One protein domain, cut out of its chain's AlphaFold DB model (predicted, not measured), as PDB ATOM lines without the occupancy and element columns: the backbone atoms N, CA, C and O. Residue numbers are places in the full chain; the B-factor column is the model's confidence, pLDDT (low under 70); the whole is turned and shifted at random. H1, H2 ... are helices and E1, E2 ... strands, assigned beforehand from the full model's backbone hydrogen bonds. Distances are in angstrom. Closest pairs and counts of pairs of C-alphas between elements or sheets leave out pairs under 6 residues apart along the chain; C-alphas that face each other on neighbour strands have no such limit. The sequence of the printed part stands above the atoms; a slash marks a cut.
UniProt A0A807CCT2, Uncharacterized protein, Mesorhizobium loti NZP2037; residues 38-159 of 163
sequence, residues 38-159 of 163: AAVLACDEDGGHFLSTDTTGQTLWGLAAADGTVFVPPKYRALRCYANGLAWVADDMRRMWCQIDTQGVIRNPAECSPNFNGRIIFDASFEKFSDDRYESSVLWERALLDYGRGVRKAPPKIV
ATOM      1  N   ALA A  38     115.919 109.632 177.594       85.75
ATOM      2  CA  ALA A  38     116.375 108.428 178.270       85.75
ATOM      3  C   ALA A  38     116.912 107.382 177.280       85.75
ATOM      4  O   ALA A  38     117.842 106.662 177.623       85.75
ATOM      5  N   ALA A  39     116.433 107.366 176.030       87.44
ATOM      6  CA  ALA A  39     116.963 106.480 174.992       87.44
ATOM      7  C   ALA A  39     118.431 106.777 174.633       87.44
ATOM      8  O   ALA A  39     119.109 105.902 174.114       87.44
ATOM      9  N   VAL A  40     118.957 107.972 174.942       88.88
ATOM     10  CA  VAL A  40     120.400 108.267 174.819       88.88
ATOM     11  C   VAL A  40     121.234 107.395 175.758       88.88
ATOM     12  O   VAL A  40     122.397 107.124 175.474       88.88
ATOM     13  N   LEU A  41     120.651 106.961 176.877       91.69
ATOM     14  CA  LEU A  41     121.324 106.145 177.882       91.69
ATOM     15  C   LEU A  41     121.190 104.636 177.615       91.69
ATOM     16  O   LEU A  41     121.692 103.846 178.414       91.69
ATOM     17  N   ALA A  42     120.557 104.229 176.513       89.50
ATOM     18  CA  ALA A  42     120.414 102.833 176.108       89.50
ATOM     19  C   ALA A  42     121.369 102.481 174.954       89.50
ATOM     20  O   ALA A  42     121.631 103.300 174.074       89.50
ATOM     21  N   CYS A  43     121.867 101.246 174.948       83.00
ATOM     22  CA  CYS A  43     122.720 100.689 173.904       83.00
ATOM     23  C   CYS A  43     121.912  99.774 172.974       83.00
ATOM     24  O   CYS A  43     121.964  98.563 173.153       83.00
ATOM     25  N   ASP A  44     121.179 100.367 172.020       73.44
ATOM     26  CA  ASP A  44     120.431  99.738 170.908       73.44
ATOM     27  C   ASP A  44     120.203  98.203 171.009       73.44
ATOM     28  O   ASP A  44     119.555  97.735 171.946       73.44
ATOM     29  N   GLU A  45     120.664  97.412 170.030       67.31
ATOM     30  CA  GLU A  45     120.384  95.966 169.928       67.31
ATOM     31  C   GLU A  45     121.174  95.118 170.939       67.31
ATOM     32  O   GLU A  45     120.758  94.009 171.269       67.31
ATOM     33  N   ASP A  46     122.271  95.655 171.478       65.69
ATOM     34  CA  ASP A  46     123.142  94.957 172.431       65.69
ATOM     35  C   ASP A  46     122.566  94.950 173.864       65.69
ATOM     36  O   ASP A  46     123.097  94.279 174.752       65.69
ATOM     37  N   GLY A  47     121.489  95.703 174.121       69.25
ATOM     38  CA  GLY A  47     120.731  95.674 175.377       69.25
ATOM     39  C   GLY A  47     121.451  96.265 176.596       69.25
ATOM     40  O   GLY A  47     120.942  96.183 177.712       69.25
ATOM     41  N   GLY A  48     122.630  96.860 176.422       86.38
ATOM     42  CA  GLY A  48     123.350  97.555 177.492       86.38
ATOM     43  C   GLY A  48     122.765  98.933 177.815       86.38
ATOM     44  O   GLY A  48     121.914  99.462 177.102       86.38
ATOM     45  N   HIS A  49     123.257  99.552 178.880       91.81
ATOM     46  CA  HIS A  49     122.942 100.935 179.218       91.81
ATOM     47  C   HIS A  49     124.128 101.638 179.875       91.81
ATOM     48  O   HIS A  49     125.016 101.018 180.468       91.81
ATOM     49  N   PHE A  50     124.130 102.962 179.768       94.00
ATOM     50  CA  PHE A  50     125.083 103.808 180.468       94.00
ATOM     51  C   PHE A  50     124.724 103.898 181.947       94.00
ATOM     52  O   PHE A  50     123.572 104.141 182.307       94.00
ATOM     53  N   LEU A  51     125.738 103.808 182.800       94.44
ATOM     54  CA  LEU A  51     125.643 104.225 184.195       94.44
ATOM     55  C   LEU A  51     126.639 105.344 184.475       94.44
ATOM     56  O   LEU A  51     127.646 105.496 183.780       94.44
ATOM     57  N   SER A  52     126.363 106.121 185.515       94.50
ATOM     58  CA  SER A  52     127.232 107.221 185.917       94.50
ATOM     59  C   SER A  52     127.399 107.282 187.424       94.50
ATOM     60  O   SER A  52     126.499 106.913 188.177       94.50
ATOM     61  N   THR A  53     128.557 107.769 187.847       94.25
ATOM     62  CA  THR A  53     128.837 108.149 189.230       94.25
ATOM     63  C   THR A  53     129.305 109.588 189.242       94.25
ATOM     64  O   THR A  53     130.184 109.962 188.463       94.25
ATOM     65  N   ASP A  54     128.757 110.375 190.153       90.56
ATOM     66  CA  ASP A  54     129.199 111.743 190.378       90.56
ATOM     67  C   ASP A  54     130.273 111.710 191.482       90.56
ATOM     68  O   ASP A  54     129.976 111.457 192.648       90.56
ATOM     69  N   THR A  55     131.543 111.884 191.107       80.31
ATOM     70  CA  THR A  55     132.663 112.045 192.047       80.31
ATOM     71  C   THR A  55     132.930 113.534 192.266       80.31
ATOM     72  O   THR A  55     132.386 114.385 191.557       80.31
ATOM     73  N   THR A  56     133.739 113.888 193.270       77.75
ATOM     74  CA  THR A  56     134.010 115.291 193.617       77.75
ATOM     75  C   THR A  56     134.571 116.059 192.414       77.75
ATOM     76  O   THR A  56     135.749 115.955 192.088       77.75
ATOM     77  N   GLY A  57     133.705 116.834 191.757       78.12
ATOM     78  CA  GLY A  57     134.032 117.683 190.610       78.12
ATOM     79  C   GLY A  57     133.813 117.068 189.222       78.12
ATOM     80  O   GLY A  57     134.008 117.781 188.239       78.12
ATOM     81  N   GLN A  58     133.397 115.799 189.090       85.75
ATOM     82  CA  GLN A  58     133.199 115.187 187.769       85.75
ATOM     83  C   GLN A  58     132.231 113.992 187.758       85.75
ATOM     84  O   GLN A  58     132.339 113.065 188.551       85.75
ATOM     85  N   THR A  59     131.332 113.958 186.770       94.19
ATOM     86  CA  THR A  59     130.609 112.737 186.388       94.19
ATOM     87  C   THR A  59     131.511 111.820 185.562       94.19
ATOM     88  O   THR A  59     132.053 112.248 184.530       94.19
ATOM     89  N   LEU A  60     131.627 110.571 186.007       95.56
ATOM     90  CA  LEU A  60     132.291 109.473 185.310       95.56
ATOM     91  C   LEU A  60     131.264 108.446 184.839       95.56
ATOM     92  O   LEU A  60     130.252 108.218 185.499       95.56
ATOM     93  N   TRP A  61     131.553 107.826 183.703       95.38
ATOM     94  CA  TRP A  61     130.644 106.950 182.983       95.38
ATOM     95  C   TRP A  61     131.193 105.533 182.888       95.38
ATOM     96  O   TRP A  61     132.406 105.318 182.770       95.38
ATOM     97  N   GLY A  62     130.267 104.582 182.953       94.06
ATOM     98  CA  GLY A  62     130.472 103.156 182.747       94.06
ATOM     99  C   GLY A  62     129.327 102.552 181.934       94.06
ATOM    100  O   GLY A  62     128.413 103.260 181.504       94.06
ATOM    101  N   LEU A  63     129.370 101.237 181.746       92.06
ATOM    102  CA  LEU A  63     128.347 100.464 181.049       92.06
ATOM    103  C   LEU A  63     127.954  99.224 181.851       92.06
ATOM    104  O   LEU A  63     128.808  98.538 182.428       92.06
ATOM    105  N   ALA A  64     126.658  98.938 181.835       91.44
ATOM    106  CA  ALA A  64     126.072  97.731 182.389       91.44
ATOM    107  C   ALA A  64     125.180  97.037 181.362       91.44
ATOM    108  O   ALA A  64     124.653  97.661 180.439       91.44
ATOM    109  N   ALA A  65     125.039  95.723 181.506       87.69
ATOM    110  CA  ALA A  65     124.123  94.926 180.705       87.69
ATOM    111  C   ALA A  65     122.669  95.182 181.136       87.69
ATOM    112  O   ALA A  65     122.419  95.816 182.162       87.69
ATOM    113  N   ALA A  66     121.698  94.679 180.366       85.19
ATOM    114  CA  ALA A  66     120.269  94.814 180.676       85.19
ATOM    115  C   ALA A  66     119.903  94.309 182.084       85.19
ATOM    116  O   ALA A  66     119.001  94.847 182.721       85.19
ATOM    117  N   ASP A  67     120.613  93.289 182.570       87.62
ATOM    118  CA  ASP A  67     120.422  92.688 183.893       87.62
ATOM    119  C   ASP A  67     121.095  93.474 185.038       87.62
ATOM    120  O   ASP A  67     121.001  93.079 186.199       87.62
ATOM    121  N   GLY A  68     121.763  94.591 184.728       89.38
ATOM    122  CA  GLY A  68     122.483  95.429 185.684       89.38
ATOM    123  C   GLY A  68     123.942  95.027 185.917       89.38
ATOM    124  O   GLY A  68     124.640  95.708 186.670       89.38
ATOM    125  N   THR A  69     124.442  93.972 185.267       90.50
ATOM    126  CA  THR A  69     125.845  93.554 185.384       90.50
ATOM    127  C   THR A  69     126.768  94.627 184.815       90.50
ATOM    128  O   THR A  69     126.796  94.862 183.606       90.50
ATOM    129  N   VAL A  70     127.553  95.274 185.680       91.50
ATOM    130  CA  VAL A  70     128.548  96.276 185.280       91.50
ATOM    131  C   VAL A  70     129.750  95.576 184.653       91.50
ATOM    132  O   VAL A  70     130.433  94.798 185.316       91.50
ATOM    133  N   PHE A  71     130.044  95.895 183.396       87.75
ATOM    134  CA  PHE A  71     131.208  95.361 182.679       87.75
ATOM    135  C   PHE A  71     132.229  96.455 182.335       87.75
ATOM    136  O   PHE A  71     133.427  96.190 182.312       87.75
ATOM    137  N   VAL A  72     131.796  97.713 182.174       90.81
ATOM    138  CA  VAL A  72     132.705  98.867 182.211       90.81
ATOM    139  C   VAL A  72     132.412  99.666 183.478       90.81
ATOM    140  O   VAL A  72     131.352 100.289 183.561       90.81
ATOM    141  N   PRO A  73     133.317  99.697 184.471       93.00
ATOM    142  CA  PRO A  73     133.092 100.486 185.674       93.00
ATOM    143  C   PRO A  73     133.073 101.993 185.354       93.00
ATOM    144  O   PRO A  73     133.762 102.420 184.421       93.00
ATOM    145  N   PRO A  74     132.348 102.815 186.137       94.25
ATOM    146  CA  PRO A  74     132.338 104.270 185.996       94.25
ATOM    147  C   PRO A  74     133.711 104.904 186.235       94.25
ATOM    148  O   PRO A  74     134.080 105.228 187.360       94.25
ATOM    149  N   LYS A  75     134.495 105.061 185.167       93.38
ATOM    150  CA  LYS A  75     135.855 105.628 185.241       93.38
ATOM    151  C   LYS A  75     136.238 106.513 184.060       93.38
ATOM    152  O   LYS A  75     137.319 107.089 184.066       93.38
ATOM    153  N   TYR A  76     135.375 106.621 183.051       94.50
ATOM    154  CA  TYR A  76     135.664 107.387 181.844       94.50
ATOM    155  C   TYR A  76     134.905 108.709 181.838       94.50
ATOM    156  O   TYR A  76     133.735 108.765 182.212       94.50
ATOM    157  N   ARG A  77     135.544 109.785 181.363       95.31
ATOM    158  CA  ARG A  77     134.868 111.085 181.210       95.31
ATOM    159  C   ARG A  77     133.745 111.043 180.185       95.31
ATOM    160  O   ARG A  77     132.797 111.811 180.322       95.31
ATOM    161  N   ALA A  78     133.878 110.191 179.178       94.50
ATOM    162  CA  ALA A  78     132.878 109.887 178.173       94.50
ATOM    163  C   ALA A  78     133.170 108.504 177.587       94.50
ATOM    164  O   ALA A  78     134.318 108.049 177.573       94.50
ATOM    165  N   LEU A  79     132.131 107.849 177.093       93.38
ATOM    166  CA  LEU A  79     132.229 106.588 176.376       93.38
ATOM    167  C   LEU A  79     131.028 106.452 175.439       93.38
ATOM    168  O   LEU A  79     130.086 107.233 175.539       93.38
ATOM    169  N   ARG A  80     131.050 105.461 174.550       89.69
ATOM    170  CA  ARG A  80     129.897 105.052 173.752       89.69
ATOM    171  C   ARG A  80     129.694 103.552 173.811       89.69
ATOM    172  O   ARG A  80     130.646 102.796 174.006       89.69
ATOM    173  N   CYS A  81     128.436 103.169 173.628       84.00
ATOM    174  CA  CYS A  81     127.998 101.788 173.555       84.00
ATOM    175  C   CYS A  81     128.793 100.962 172.546       84.00
ATOM    176  O   CYS A  81     129.438 101.484 171.630       84.00
ATOM    177  N   TYR A  82     128.683  99.654 172.734       71.94
ATOM    178  CA  TYR A  82     129.223  98.662 171.834       71.94
ATOM    179  C   TYR A  82     128.705  98.836 170.403       71.94
ATOM    180  O   TYR A  82     127.550  99.168 170.159       71.94
ATOM    181  N   ALA A  83     129.606  98.608 169.455       67.19
ATOM    182  CA  ALA A  83     129.257  98.132 168.129       67.19
ATOM    183  C   ALA A  83     130.153  96.922 167.868       67.19
ATOM    184  O   ALA A  83     131.378  97.043 167.940       67.19
ATOM    185  N   ASN A  84     129.559  95.757 167.609       68.44
ATOM    186  CA  ASN A  84     130.288  94.498 167.415       68.44
ATOM    187  C   ASN A  84     131.170  94.100 168.623       68.44
ATOM    188  O   ASN A  84     132.290  93.624 168.447       68.44
ATOM    189  N   GLY A  85     130.703  94.332 169.857       74.69
ATOM    190  CA  GLY A  85     131.413  93.907 171.075       74.69
ATOM    191  C   GLY A  85     132.636  94.746 171.483       74.69
ATOM    192  O   GLY A  85     133.323  94.376 172.434       74.69
ATOM    193  N   LEU A  86     132.897  95.890 170.827       84.31
ATOM    194  CA  LEU A  86     133.884  96.896 171.270       84.31
ATOM    195  C   LEU A  86     133.263  98.255 171.642       84.31
ATOM    196  O   LEU A  86     132.478  98.811 170.873       84.31
ATOM    197  N   ALA A  87     133.581  98.763 172.835       89.50
ATOM    198  CA  ALA A  87     133.083 100.036 173.347       89.50
ATOM    199  C   ALA A  87     134.145 101.105 173.123       89.50
ATOM    200  O   ALA A  87     135.336 100.846 173.288       89.50
ATOM    201  N   TRP A  88     133.724 102.315 172.772       92.12
ATOM    202  CA  TRP A  88     134.647 103.433 172.603       92.12
ATOM    203  C   TRP A  88     134.730 104.234 173.888       92.12
ATOM    204  O   TRP A  88     133.712 104.692 174.394       92.12
ATOM    205  N   VAL A  89     135.936 104.433 174.403       94.44
ATOM    206  CA  VAL A  89     136.164 105.186 175.639       94.44
ATOM    207  C   VAL A  89     137.111 106.345 175.405       94.44
ATOM    208  O   VAL A  89     138.072 106.227 174.644       94.44
ATOM    209  N   ALA A  90     136.851 107.457 176.083       95.38
ATOM    210  CA  ALA A  90     137.776 108.572 176.150       95.38
ATOM    211  C   ALA A  90     138.948 108.205 177.078       95.38
ATOM    212  O   ALA A  90     138.797 108.183 178.299       95.38
ATOM    213  N   ASP A  91     140.116 107.920 176.501       94.88
ATOM    214  CA  ASP A  91     141.352 107.668 177.241       94.88
ATOM    215  C   ASP A  91     142.140 108.974 177.392       94.88
ATOM    216  O   ASP A  91     142.825 109.429 176.469       94.88
ATOM    217  N   ASP A  92     142.016 109.591 178.568       93.50
ATOM    218  CA  ASP A  92     142.628 110.887 178.869       93.50
ATOM    219  C   ASP A  92     144.155 110.840 178.888       93.50
ATOM    220  O   ASP A  92     144.801 111.824 178.527       93.50
ATOM    221  N   MET A  93     144.743 109.698 179.264       92.94
ATOM    222  CA  MET A  93     146.198 109.533 179.274       92.94
ATOM    223  C   MET A  93     146.755 109.559 177.854       92.94
ATOM    224  O   MET A  93     147.812 110.132 177.603       92.94
ATOM    225  N   ARG A  94     146.032 108.940 176.916       93.88
ATOM    226  CA  ARG A  94     146.399 108.906 175.497       93.88
ATOM    227  C   ARG A  94     145.936 110.136 174.726       93.88
ATOM    228  O   ARG A  94     146.404 110.339 173.609       93.88
ATOM    229  N   ARG A  95     145.013 110.925 175.287       95.12
ATOM    230  CA  ARG A  95     144.245 111.958 174.569       95.12
ATOM    231  C   ARG A  95     143.622 111.420 173.281       95.12
ATOM    232  O   ARG A  95     143.644 112.064 172.230       95.12
ATOM    233  N   MET A  96     143.099 110.202 173.358       94.94
ATOM    234  CA  MET A  96     142.479 109.517 172.232       94.94
ATOM    235  C   MET A  96     141.242 108.762 172.692       94.94
ATOM    236  O   MET A  96     141.122 108.342 173.840       94.94
ATOM    237  N   TRP A  97     140.316 108.565 171.770       94.44
ATOM    238  CA  TRP A  97     139.277 107.569 171.916       94.44
ATOM    239  C   TRP A  97     139.823 106.222 171.494       94.44
ATOM    240  O   TRP A  97     140.407 106.126 170.419       94.44
ATOM    241  N   CYS A  98     139.617 105.199 172.310       93.56
ATOM    242  CA  CYS A  98     140.099 103.853 172.037       93.56
ATOM    243  C   CYS A  98     138.969 102.843 172.192       93.56
ATOM    244  O   CYS A  98     138.085 103.012 173.034       93.56
ATOM    245  N   GLN A  99     139.026 101.776 171.401       92.19
ATOM    246  CA  GLN A  99     138.155 100.626 171.586       92.19
ATOM    247  C   GLN A  99     138.661  99.752 172.723       92.19
ATOM    248  O   GLN A  99     139.824  99.346 172.723       92.19
ATOM    249  N   ILE A 100     137.769  99.431 173.652       91.25
ATOM    250  CA  ILE A 100     137.989  98.449 174.706       91.25
ATOM    251  C   ILE A 100     137.022  97.279 174.560       91.25
ATOM    252  O   ILE A 100     135.901  97.424 174.064       91.25
ATOM    253  N   ASP A 101     137.454  96.121 175.031       88.19
ATOM    254  CA  ASP A 101     136.565  94.988 175.265       88.19
ATOM    255  C   ASP A 101     135.841  95.091 176.623       88.19
ATOM    256  O   ASP A 101     135.951  96.083 177.349       88.19
ATOM    257  N   THR A 102     135.105  94.040 176.987       81.00
ATOM    258  CA  THR A 102     134.397  93.917 178.275       81.00
ATOM    259  C   THR A 102     135.319  93.804 179.491       81.00
ATOM    260  O   THR A 102     134.856  93.952 180.616       81.00
ATOM    261  N   GLN A 103     136.617  93.564 179.295       83.56
ATOM    262  CA  GLN A 103     137.623  93.562 180.359       83.56
ATOM    263  C   GLN A 103     138.303  94.935 180.503       83.56
ATOM    264  O   GLN A 103     139.147  95.124 181.381       83.56
ATOM    265  N   GLY A 104     137.950  95.910 179.658       85.81
ATOM    266  CA  GLY A 104     138.573  97.229 179.631       85.81
ATOM    267  C   GLY A 104     139.936  97.259 178.940       85.81
ATOM    268  O   GLY A 104     140.678  98.227 179.116       85.81
ATOM    269  N   VAL A 105     140.288  96.220 178.179       90.00
ATOM    270  CA  VAL A 105     141.563  96.113 177.464       90.00
ATOM    271  C   VAL A 105     141.435  96.758 176.092       90.00
ATOM    272  O   VAL A 105     140.549  96.413 175.311       90.00
ATOM    273  N   ILE A 106     142.364  97.663 175.768       91.81
ATOM    274  CA  ILE A 106     142.471  98.235 174.422       91.81
ATOM    275  C   ILE A 106     143.002  97.159 173.479       91.81
ATOM    276  O   ILE A 106     144.147  96.725 173.613       91.81
ATOM    277  N   ARG A 107     142.175  96.728 172.523       84.94
ATOM    278  CA  ARG A 107     142.526  95.633 171.603       84.94
ATOM    279  C   ARG A 107     143.362  96.090 170.415       84.94
ATOM    280  O   ARG A 107     144.276  95.370 170.026       84.94
ATOM    281  N   ASN A 108     143.105  97.289 169.888       87.44
ATOM    282  CA  ASN A 108     143.885  97.858 168.792       87.44
ATOM    283  C   ASN A 108     144.275  99.322 169.067       87.44
ATOM    284  O   ASN A 108     143.543 100.240 168.698       87.44
ATOM    285  N   PRO A 109     145.436  99.574 169.701       88.69
ATOM    286  CA  PRO A 109     145.899 100.933 169.976       88.69
ATOM    287  C   PRO A 109     146.102 101.800 168.725       88.69
ATOM    288  O   PRO A 109     146.021 103.021 168.822       88.69
ATOM    289  N   ALA A 110     146.365 101.197 167.559       88.88
ATOM    290  CA  ALA A 110     146.577 101.933 166.311       88.88
ATOM    291  C   ALA A 110     145.278 102.530 165.740       88.88
ATOM    292  O   ALA A 110     145.333 103.469 164.952       88.88
ATOM    293  N   GLU A 111     144.119 102.014 166.155       87.69
ATOM    294  CA  GLU A 111     142.802 102.540 165.780       87.69
ATOM    295  C   GLU A 111     142.301 103.629 166.733       87.69
ATOM    296  O   GLU A 111     141.235 104.211 166.515       87.69
ATOM    297  N   CYS A 112     143.064 103.940 167.786       92.00
ATOM    298  CA  CYS A 112     142.722 105.048 168.656       92.00
ATOM    299  C   CYS A 112     142.726 106.367 167.870       92.00
ATOM    300  O   CYS A 112     143.641 106.656 167.099       92.00
ATOM    301  N   SER A 113     141.701 107.192 168.080       90.69
ATOM    302  CA  SER A 113     141.495 108.423 167.320       90.69
ATOM    303  C   SER A 113     141.335 109.628 168.244       90.69
ATOM    304  O   SER A 113     140.530 109.584 169.175       90.69
ATOM    305  N   PRO A 114     142.011 110.761 167.979       88.50
ATOM    306  CA  PRO A 114     141.767 112.005 168.705       88.50
ATOM    307  C   PRO A 114     140.424 112.647 168.321       88.50
ATOM    308  O   PRO A 114     140.057 113.671 168.881       88.50
ATOM    309  N   ASN A 115     139.694 112.097 167.346       81.94
ATOM    310  CA  ASN A 115     138.372 112.573 166.964       81.94
ATOM    311  C   ASN A 115     137.457 111.388 166.640       81.94
ATOM    312  O   ASN A 115     137.358 110.941 165.497       81.94
ATOM    313  N   PHE A 116     136.779 110.883 167.666       73.81
ATOM    314  CA  PHE A 116     135.837 109.775 167.523       73.81
ATOM    315  C   PHE A 116     134.560 110.155 166.757       73.81
ATOM    316  O   PHE A 116     133.953 109.325 166.085       73.81
ATOM    317  N   ASN A 117     134.215 111.443 166.735       66.62
ATOM    318  CA  ASN A 117     133.109 111.980 165.946       66.62
ATOM    319  C   ASN A 117     133.420 112.042 164.431       66.62
ATOM    320  O   ASN A 117     132.678 112.637 163.658       66.62
ATOM    321  N   GLY A 118     134.507 111.406 163.985       50.56
ATOM    322  CA  GLY A 118     135.009 111.398 162.612       50.56
ATOM    323  C   GLY A 118     134.236 110.539 161.606       50.56
ATOM    324  O   GLY A 118     134.768 110.281 160.527       50.56
ATOM    325  N   ARG A 119     132.994 110.107 161.889       50.94
ATOM    326  CA  ARG A 119     132.120 109.690 160.782       50.94
ATOM    327  C   ARG A 119     131.889 110.939 159.946       50.94
ATOM    328  O   ARG A 119     131.311 111.893 160.449       50.94
ATOM    329  N   ILE A 120     132.384 110.931 158.711       49.94
ATOM    330  CA  ILE A 120     132.144 111.982 157.723       49.94
ATOM    331  C   ILE A 120     130.628 112.164 157.630       49.94
ATOM    332  O   ILE A 120     129.936 111.381 156.982       49.94
ATOM    333  N   ILE A 121     130.095 113.165 158.325       56.62
ATOM    334  CA  ILE A 121     128.796 113.709 157.980       56.62
ATOM    335  C   ILE A 121     129.134 114.660 156.844       56.62
ATOM    336  O   ILE A 121     129.729 115.711 157.075       56.62
ATOM    337  N   PHE A 122     128.880 114.231 155.608       59.38
ATOM    338  CA  PHE A 122     129.032 115.121 154.462       59.38
ATOM    339  C   PHE A 122     128.213 116.381 154.746       59.38
ATOM    340  O   PHE A 122     127.052 116.289 155.144       59.38
ATOM    341  N   ASP A 123     128.877 117.529 154.647       69.31
ATOM    342  CA  ASP A 123     128.300 118.842 154.919       69.31
ATOM    343  C   ASP A 123     127.710 118.999 156.327       69.31
ATOM    344  O   ASP A 123     126.738 119.726 156.524       69.31
ATOM    345  N   ALA A 124     128.290 118.339 157.337       71.94
ATOM    346  CA  ALA A 124     128.046 118.704 158.724       71.94
ATOM    347  C   ALA A 124     129.234 118.420 159.648       71.94
ATOM    348  O   ALA A 124     130.103 117.588 159.397       71.94
ATOM    349  N   SER A 125     129.240 119.107 160.780       76.56
ATOM    350  CA  SER A 125     130.215 118.949 161.848       76.56
ATOM    351  C   SER A 125     129.512 118.828 163.192       76.56
ATOM    352  O   SER A 125     128.356 119.209 163.361       76.56
ATOM    353  N   PHE A 126     130.204 118.272 164.172       85.75
ATOM    354  CA  PHE A 126     129.726 118.268 165.546       85.75
ATOM    355  C   PHE A 126     129.955 119.663 166.146       85.75
ATOM    356  O   PHE A 126     130.989 120.275 165.879       85.75
ATOM    357  N   GLU A 127     129.000 120.172 166.934       89.56
ATOM    358  CA  GLU A 127     129.148 121.429 167.683       89.56
ATOM    359  C   GLU A 127     130.509 121.465 168.394       89.56
ATOM    360  O   GLU A 127     130.872 120.540 169.120       89.56
ATOM    361  N   LYS A 128     131.292 122.516 168.148       90.94
ATOM    362  CA  LYS A 128     132.644 122.630 168.689       90.94
ATOM    363  C   LYS A 128     132.593 123.143 170.128       90.94
ATOM    364  O   LYS A 128     132.055 124.217 170.377       90.94
ATOM    365  N   PHE A 129     133.199 122.395 171.048       93.06
ATOM    366  CA  PHE A 129     133.300 122.736 172.473       93.06
ATOM    367  C   PHE A 129     134.727 123.120 172.901       93.06
ATOM    368  O   PHE A 129     134.907 123.688 173.973       93.06
ATOM    369  N   SER A 130     135.741 122.810 172.086       94.94
ATOM    370  CA  SER A 130     137.153 123.142 172.331       94.94
ATOM    371  C   SER A 130     137.935 123.228 171.014       94.94
ATOM    372  O   SER A 130     137.518 122.663 170.003       94.94
ATOM    373  N   ASP A 131     139.076 123.925 171.014       92.44
ATOM    374  CA  ASP A 131     140.036 123.913 169.899       92.44
ATOM    375  C   ASP A 131     140.809 122.595 169.800       92.44
ATOM    376  O   ASP A 131     141.218 122.190 168.709       92.44
ATOM    377  N   ASP A 132     140.959 121.887 170.917       93.69
ATOM    378  CA  ASP A 132     141.530 120.552 170.910       93.69
ATOM    379  C   ASP A 132     140.490 119.525 170.431       93.69
ATOM    380  O   ASP A 132     139.381 119.432 170.960       93.69
ATOM    381  N   ARG A 133     140.862 118.731 169.419       91.50
ATOM    382  CA  ARG A 133     139.965 117.756 168.774       91.50
ATOM    383  C   ARG A 133     139.471 116.675 169.739       91.50
ATOM    384  O   ARG A 133     138.290 116.322 169.715       91.50
ATOM    385  N   TYR A 134     140.359 116.185 170.601       94.19
ATOM    386  CA  TYR A 134     140.017 115.177 171.594       94.19
ATOM    387  C   TYR A 134     139.073 115.770 172.632       94.19
ATOM    388  O   TYR A 134     137.973 115.261 172.824       94.19
ATOM    389  N   GLU A 135     139.429 116.913 173.208       96.00
ATOM    390  CA  GLU A 135     138.613 117.558 174.230       96.00
ATOM    391  C   GLU A 135     137.242 117.971 173.686       96.00
ATOM    392  O   GLU A 135     136.225 117.731 174.330       96.00
ATOM    393  N   SER A 136     137.178 118.512 172.467       94.25
ATOM    394  CA  SER A 136     135.902 118.882 171.851       94.25
ATOM    395  C   SER A 136     135.001 117.669 171.628       94.25
ATOM    396  O   SER A 136     133.791 117.779 171.811       94.25
ATOM    397  N   SER A 137     135.558 116.518 171.235       93.62
ATOM    398  CA  SER A 137     134.766 115.296 171.043       93.62
ATOM    399  C   SER A 137     134.300 114.690 172.371       93.62
ATOM    400  O   SER A 137     133.146 114.277 172.469       93.62
ATOM    401  N   VAL A 138     135.136 114.721 173.416       95.12
ATOM    402  CA  VAL A 138     134.757 114.315 174.782       95.12
ATOM    403  C   VAL A 138     133.649 115.202 175.339       95.12
ATOM    404  O   VAL A 138     132.649 114.688 175.834       95.12
ATOM    405  N   LEU A 139     133.782 116.525 175.234       95.12
ATOM    406  CA  LEU A 139     132.773 117.468 175.724       95.12
ATOM    407  C   LEU A 139     131.451 117.356 174.959       95.12
ATOM    408  O   LEU A 139     130.389 117.453 175.575       95.12
ATOM    409  N   TRP A 140     131.503 117.102 173.649       94.19
ATOM    410  CA  TRP A 140     130.299 116.850 172.865       94.19
ATOM    411  C   TRP A 140     129.572 115.589 173.353       94.19
ATOM    412  O   TRP A 140     128.372 115.646 173.617       94.19
ATOM    413  N   GLU A 141     130.285 114.474 173.548       94.38
ATOM    414  CA  GLU A 141     129.665 113.231 174.033       94.38
ATOM    415  C   GLU A 141     129.127 113.390 175.463       94.38
ATOM    416  O   GLU A 141     128.007 112.979 175.758       94.38
ATOM    417  N   ARG A 142     129.859 114.084 176.345       94.44
ATOM    418  CA  ARG A 142     129.369 114.428 177.692       94.44
ATOM    419  C   ARG A 142     128.070 115.218 177.636       94.44
ATOM    420  O   ARG A 142     127.126 114.880 178.338       94.44
ATOM    421  N   ALA A 143     127.988 116.229 176.772       94.69
ATOM    422  CA  ALA A 143     126.771 117.016 176.614       94.69
ATOM    423  C   ALA A 143     125.582 116.164 176.134       94.69
ATOM    424  O   ALA A 143     124.442 116.442 176.516       94.69
ATOM    425  N   LEU A 144     125.829 115.136 175.313       93.00
ATOM    426  CA  LEU A 144     124.806 114.185 174.884       93.00
ATOM    427  C   LEU A 144     124.337 113.310 176.056       93.00
ATOM    428  O   LEU A 144     123.134 113.220 176.304       93.00
ATOM    429  N   LEU A 145     125.268 112.737 176.817       94.25
ATOM    430  CA  LEU A 145     124.968 111.906 177.984       94.25
ATOM    431  C   LEU A 145     124.254 112.697 179.101       94.25
ATOM    432  O   LEU A 145     123.273 112.224 179.680       94.25
ATOM    433  N   ASP A 146     124.659 113.946 179.338       94.31
ATOM    434  CA  ASP A 146     124.002 114.867 180.275       94.31
ATOM    435  C   ASP A 146     122.589 115.249 179.815       94.31
ATOM    436  O   ASP A 146     121.683 115.418 180.637       94.31
ATOM    437  N   TYR A 147     122.368 115.376 178.501       93.00
ATOM    438  CA  TYR A 147     121.020 115.515 177.949       93.00
ATOM    439  C   TYR A 147     120.190 114.257 178.221       93.00
ATOM    440  O   TYR A 147     119.036 114.376 178.636       93.00
ATOM    441  N   GLY A 148     120.790 113.070 178.085       92.00
ATOM    442  CA  GLY A 148     120.152 111.798 178.419       92.00
ATOM    443  C   GLY A 148     119.703 111.707 179.879       92.00
ATOM    444  O   GLY A 148     118.560 111.347 180.152       92.00
ATOM    445  N   ARG A 149     120.552 112.156 180.814       92.25
ATOM    446  CA  ARG A 149     120.229 112.276 182.253       92.25
ATOM    447  C   ARG A 149     119.259 113.414 182.588       92.25
ATOM    448  O   ARG A 149     118.836 113.542 183.732       92.25
ATOM    449  N   GLY A 150     118.934 114.280 181.629       91.25
ATOM    450  CA  GLY A 150     118.109 115.466 181.854       91.25
ATOM    451  C   GLY A 150     118.807 116.615 182.589       91.25
ATOM    452  O   GLY A 150     118.154 117.621 182.861       91.25
ATOM    453  N   VAL A 151     120.116 116.510 182.846       91.75
ATOM    454  CA  VAL A 151     120.957 117.595 183.384       91.75
ATOM    455  C   VAL A 151     121.039 118.743 182.374       91.75
ATOM    456  O   VAL A 151     120.926 119.917 182.730       91.75
ATOM    457  N   ARG A 152     121.162 118.410 181.084       91.06
ATOM    458  CA  ARG A 152     121.133 119.376 179.980       91.06
ATOM    459  C   ARG A 152     119.748 119.405 179.328       91.06
ATOM    460  O   ARG A 152     119.165 118.370 179.019       91.06
ATOM    461  N   LYS A 153     119.216 120.607 179.067       88.00
ATOM    462  CA  LYS A 153     117.871 120.783 178.477       88.00
ATOM    463  C   LYS A 153     117.773 120.368 177.004       88.00
ATOM    464  O   LYS A 153     116.724 119.887 176.589       88.00
ATOM    465  N   ALA A 154     118.833 120.577 176.226       88.06
ATOM    466  CA  ALA A 154     118.872 120.317 174.787       88.06
ATOM    467  C   ALA A 154     120.106 119.477 174.421       88.06
ATOM    468  O   ALA A 154     121.155 119.683 175.034       88.06
ATOM    469  N   PRO A 155     120.026 118.575 173.430       89.75
ATOM    470  CA  PRO A 155     121.184 117.797 173.002       89.75
ATOM    471  C   PRO A 155     122.248 118.710 172.364       89.75
ATOM    472  O   PRO A 155     121.911 119.804 171.891       89.75
ATOM    473  N   PRO A 156     123.525 118.295 172.337       91.19
ATOM    474  CA  PRO A 156     124.533 118.971 171.531       91.19
ATOM    475  C   PRO A 156     124.184 118.852 170.040       91.19
ATOM    476  O   PRO A 156     123.496 117.917 169.611       91.19
ATOM    477  N   LYS A 157     124.605 119.835 169.244       88.00
ATOM    478  CA  LYS A 157     124.163 119.964 167.852       88.00
ATOM    479  C   LYS A 157     125.096 119.249 166.880       88.00
ATOM    480  O   LYS A 157     126.301 119.129 167.103       88.00
ATOM    481  N   ILE A 158     124.507 118.835 165.763       82.00
ATOM    482  CA  ILE A 158     125.208 118.617 164.500       82.00
ATOM    483  C   ILE A 158     124.929 119.867 163.662       82.00
ATOM    484  O   ILE A 158     123.772 120.240 163.467       82.00
ATOM    485  N   VAL A 159     125.986 120.552 163.251       80.19
ATOM    486  CA  VAL A 159     125.966 121.829 162.542       80.19
ATOM    487  C   VAL A 159     126.198 121.547 161.066       80.19
ATOM    488  O   VAL A 159     127.276 121.088 160.701       80.19
TER     489      VAL A 159
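This is residues 38 to 159 of the 163 residues of an uncharacterized protein of Mesorhizobium loti NZP2037 (UniProt A0A807CCT2). Two small antiparallel sheets, E1 E2 E3 and E4 E5 E6, stand face to face as a sandwich with nearly aligned strands, and the long helix H2 runs across the strands of both. The short strand E7 and the last printed residues, 158 to 159, pair up on the side of H2 away from the sheets, while the short helix H1 packs on residues 144 to 148 of H2 and only grazes the sheet E1 E2 E3. The printed part has 122 residues, with two named helices and seven named strands in the order H1 E1 E2 E3 E4 E5 E6 E7 H2, a mixed class. It is compact, with a radius of gyration of the C-alphas of 13.8 A, and rounded, spanning 39 by 36 by 32 A.

The first sheet holds E1, residues 48 to 55, 22.6 A long from C-alpha 48 at (123.350, 97.555, 177.492); E2, residues 58 to 64, 19.6 A; and E3, residues 70 to 76. The second holds E4, residues 79 to 83; E5, residues 86 to 91, 14.4 A; and E6, residues 96 to 100. H1 is residues 38 to 41, beginning at C-alpha 38 (116.375, 108.428, 178.270), and E7 is residues 124 to 126. H2, residues 133 to 148, is 22.8 A long and ends at C-alpha 148 (120.152, 111.798, 178.419).

E1 E2 E3 is a meander, each strand the antiparallel neighbour of the one before, and is strongly twisted; N 51 and O 62 are 3.0 A apart, N 63 and O 72 2.8 A. E4 E5 E6 is a second meander, with N 80 and O 88 at 2.8 A and N 89 and O 98 at 2.9 A. In the sandwich, two sheets face to face, the facing parts are 11.1 A centre to centre and the best planes 25 degrees apart. E3 and E4 meet only through their tight link. H2 is on both sheets: its height over E1 E2 E3 is 11.3 A, and over E4 E5 E6 9.7 A, with which it makes two layers. On the local plane it runs across the strands, at 76 degrees to E1 and 74 degrees to E4. The closest C-alphas of E6 and H2 are those of Met 96 and Tyr 134, 6.2 A apart. H1 touches H2 with residues 144 to 148 of H2 alone, closest at the C-alphas of Val 40 and Gly 148, 5.0 A. E7 pairs with no named strand. Every O i to N i+4 pair of H2 is within hydrogen-bond range; H1 is too short for such a pair.

The C-alphas of Asp 67 and Asp 123, the two farthest apart, are 39.8 A apart. The printed part has no cut. The link E6 to E7, residues 101 to 123, is long. Mean pLDDT of the printed part is 86.9; residues 45 to 47, 83 to 84 and 117 to 123 are under 70.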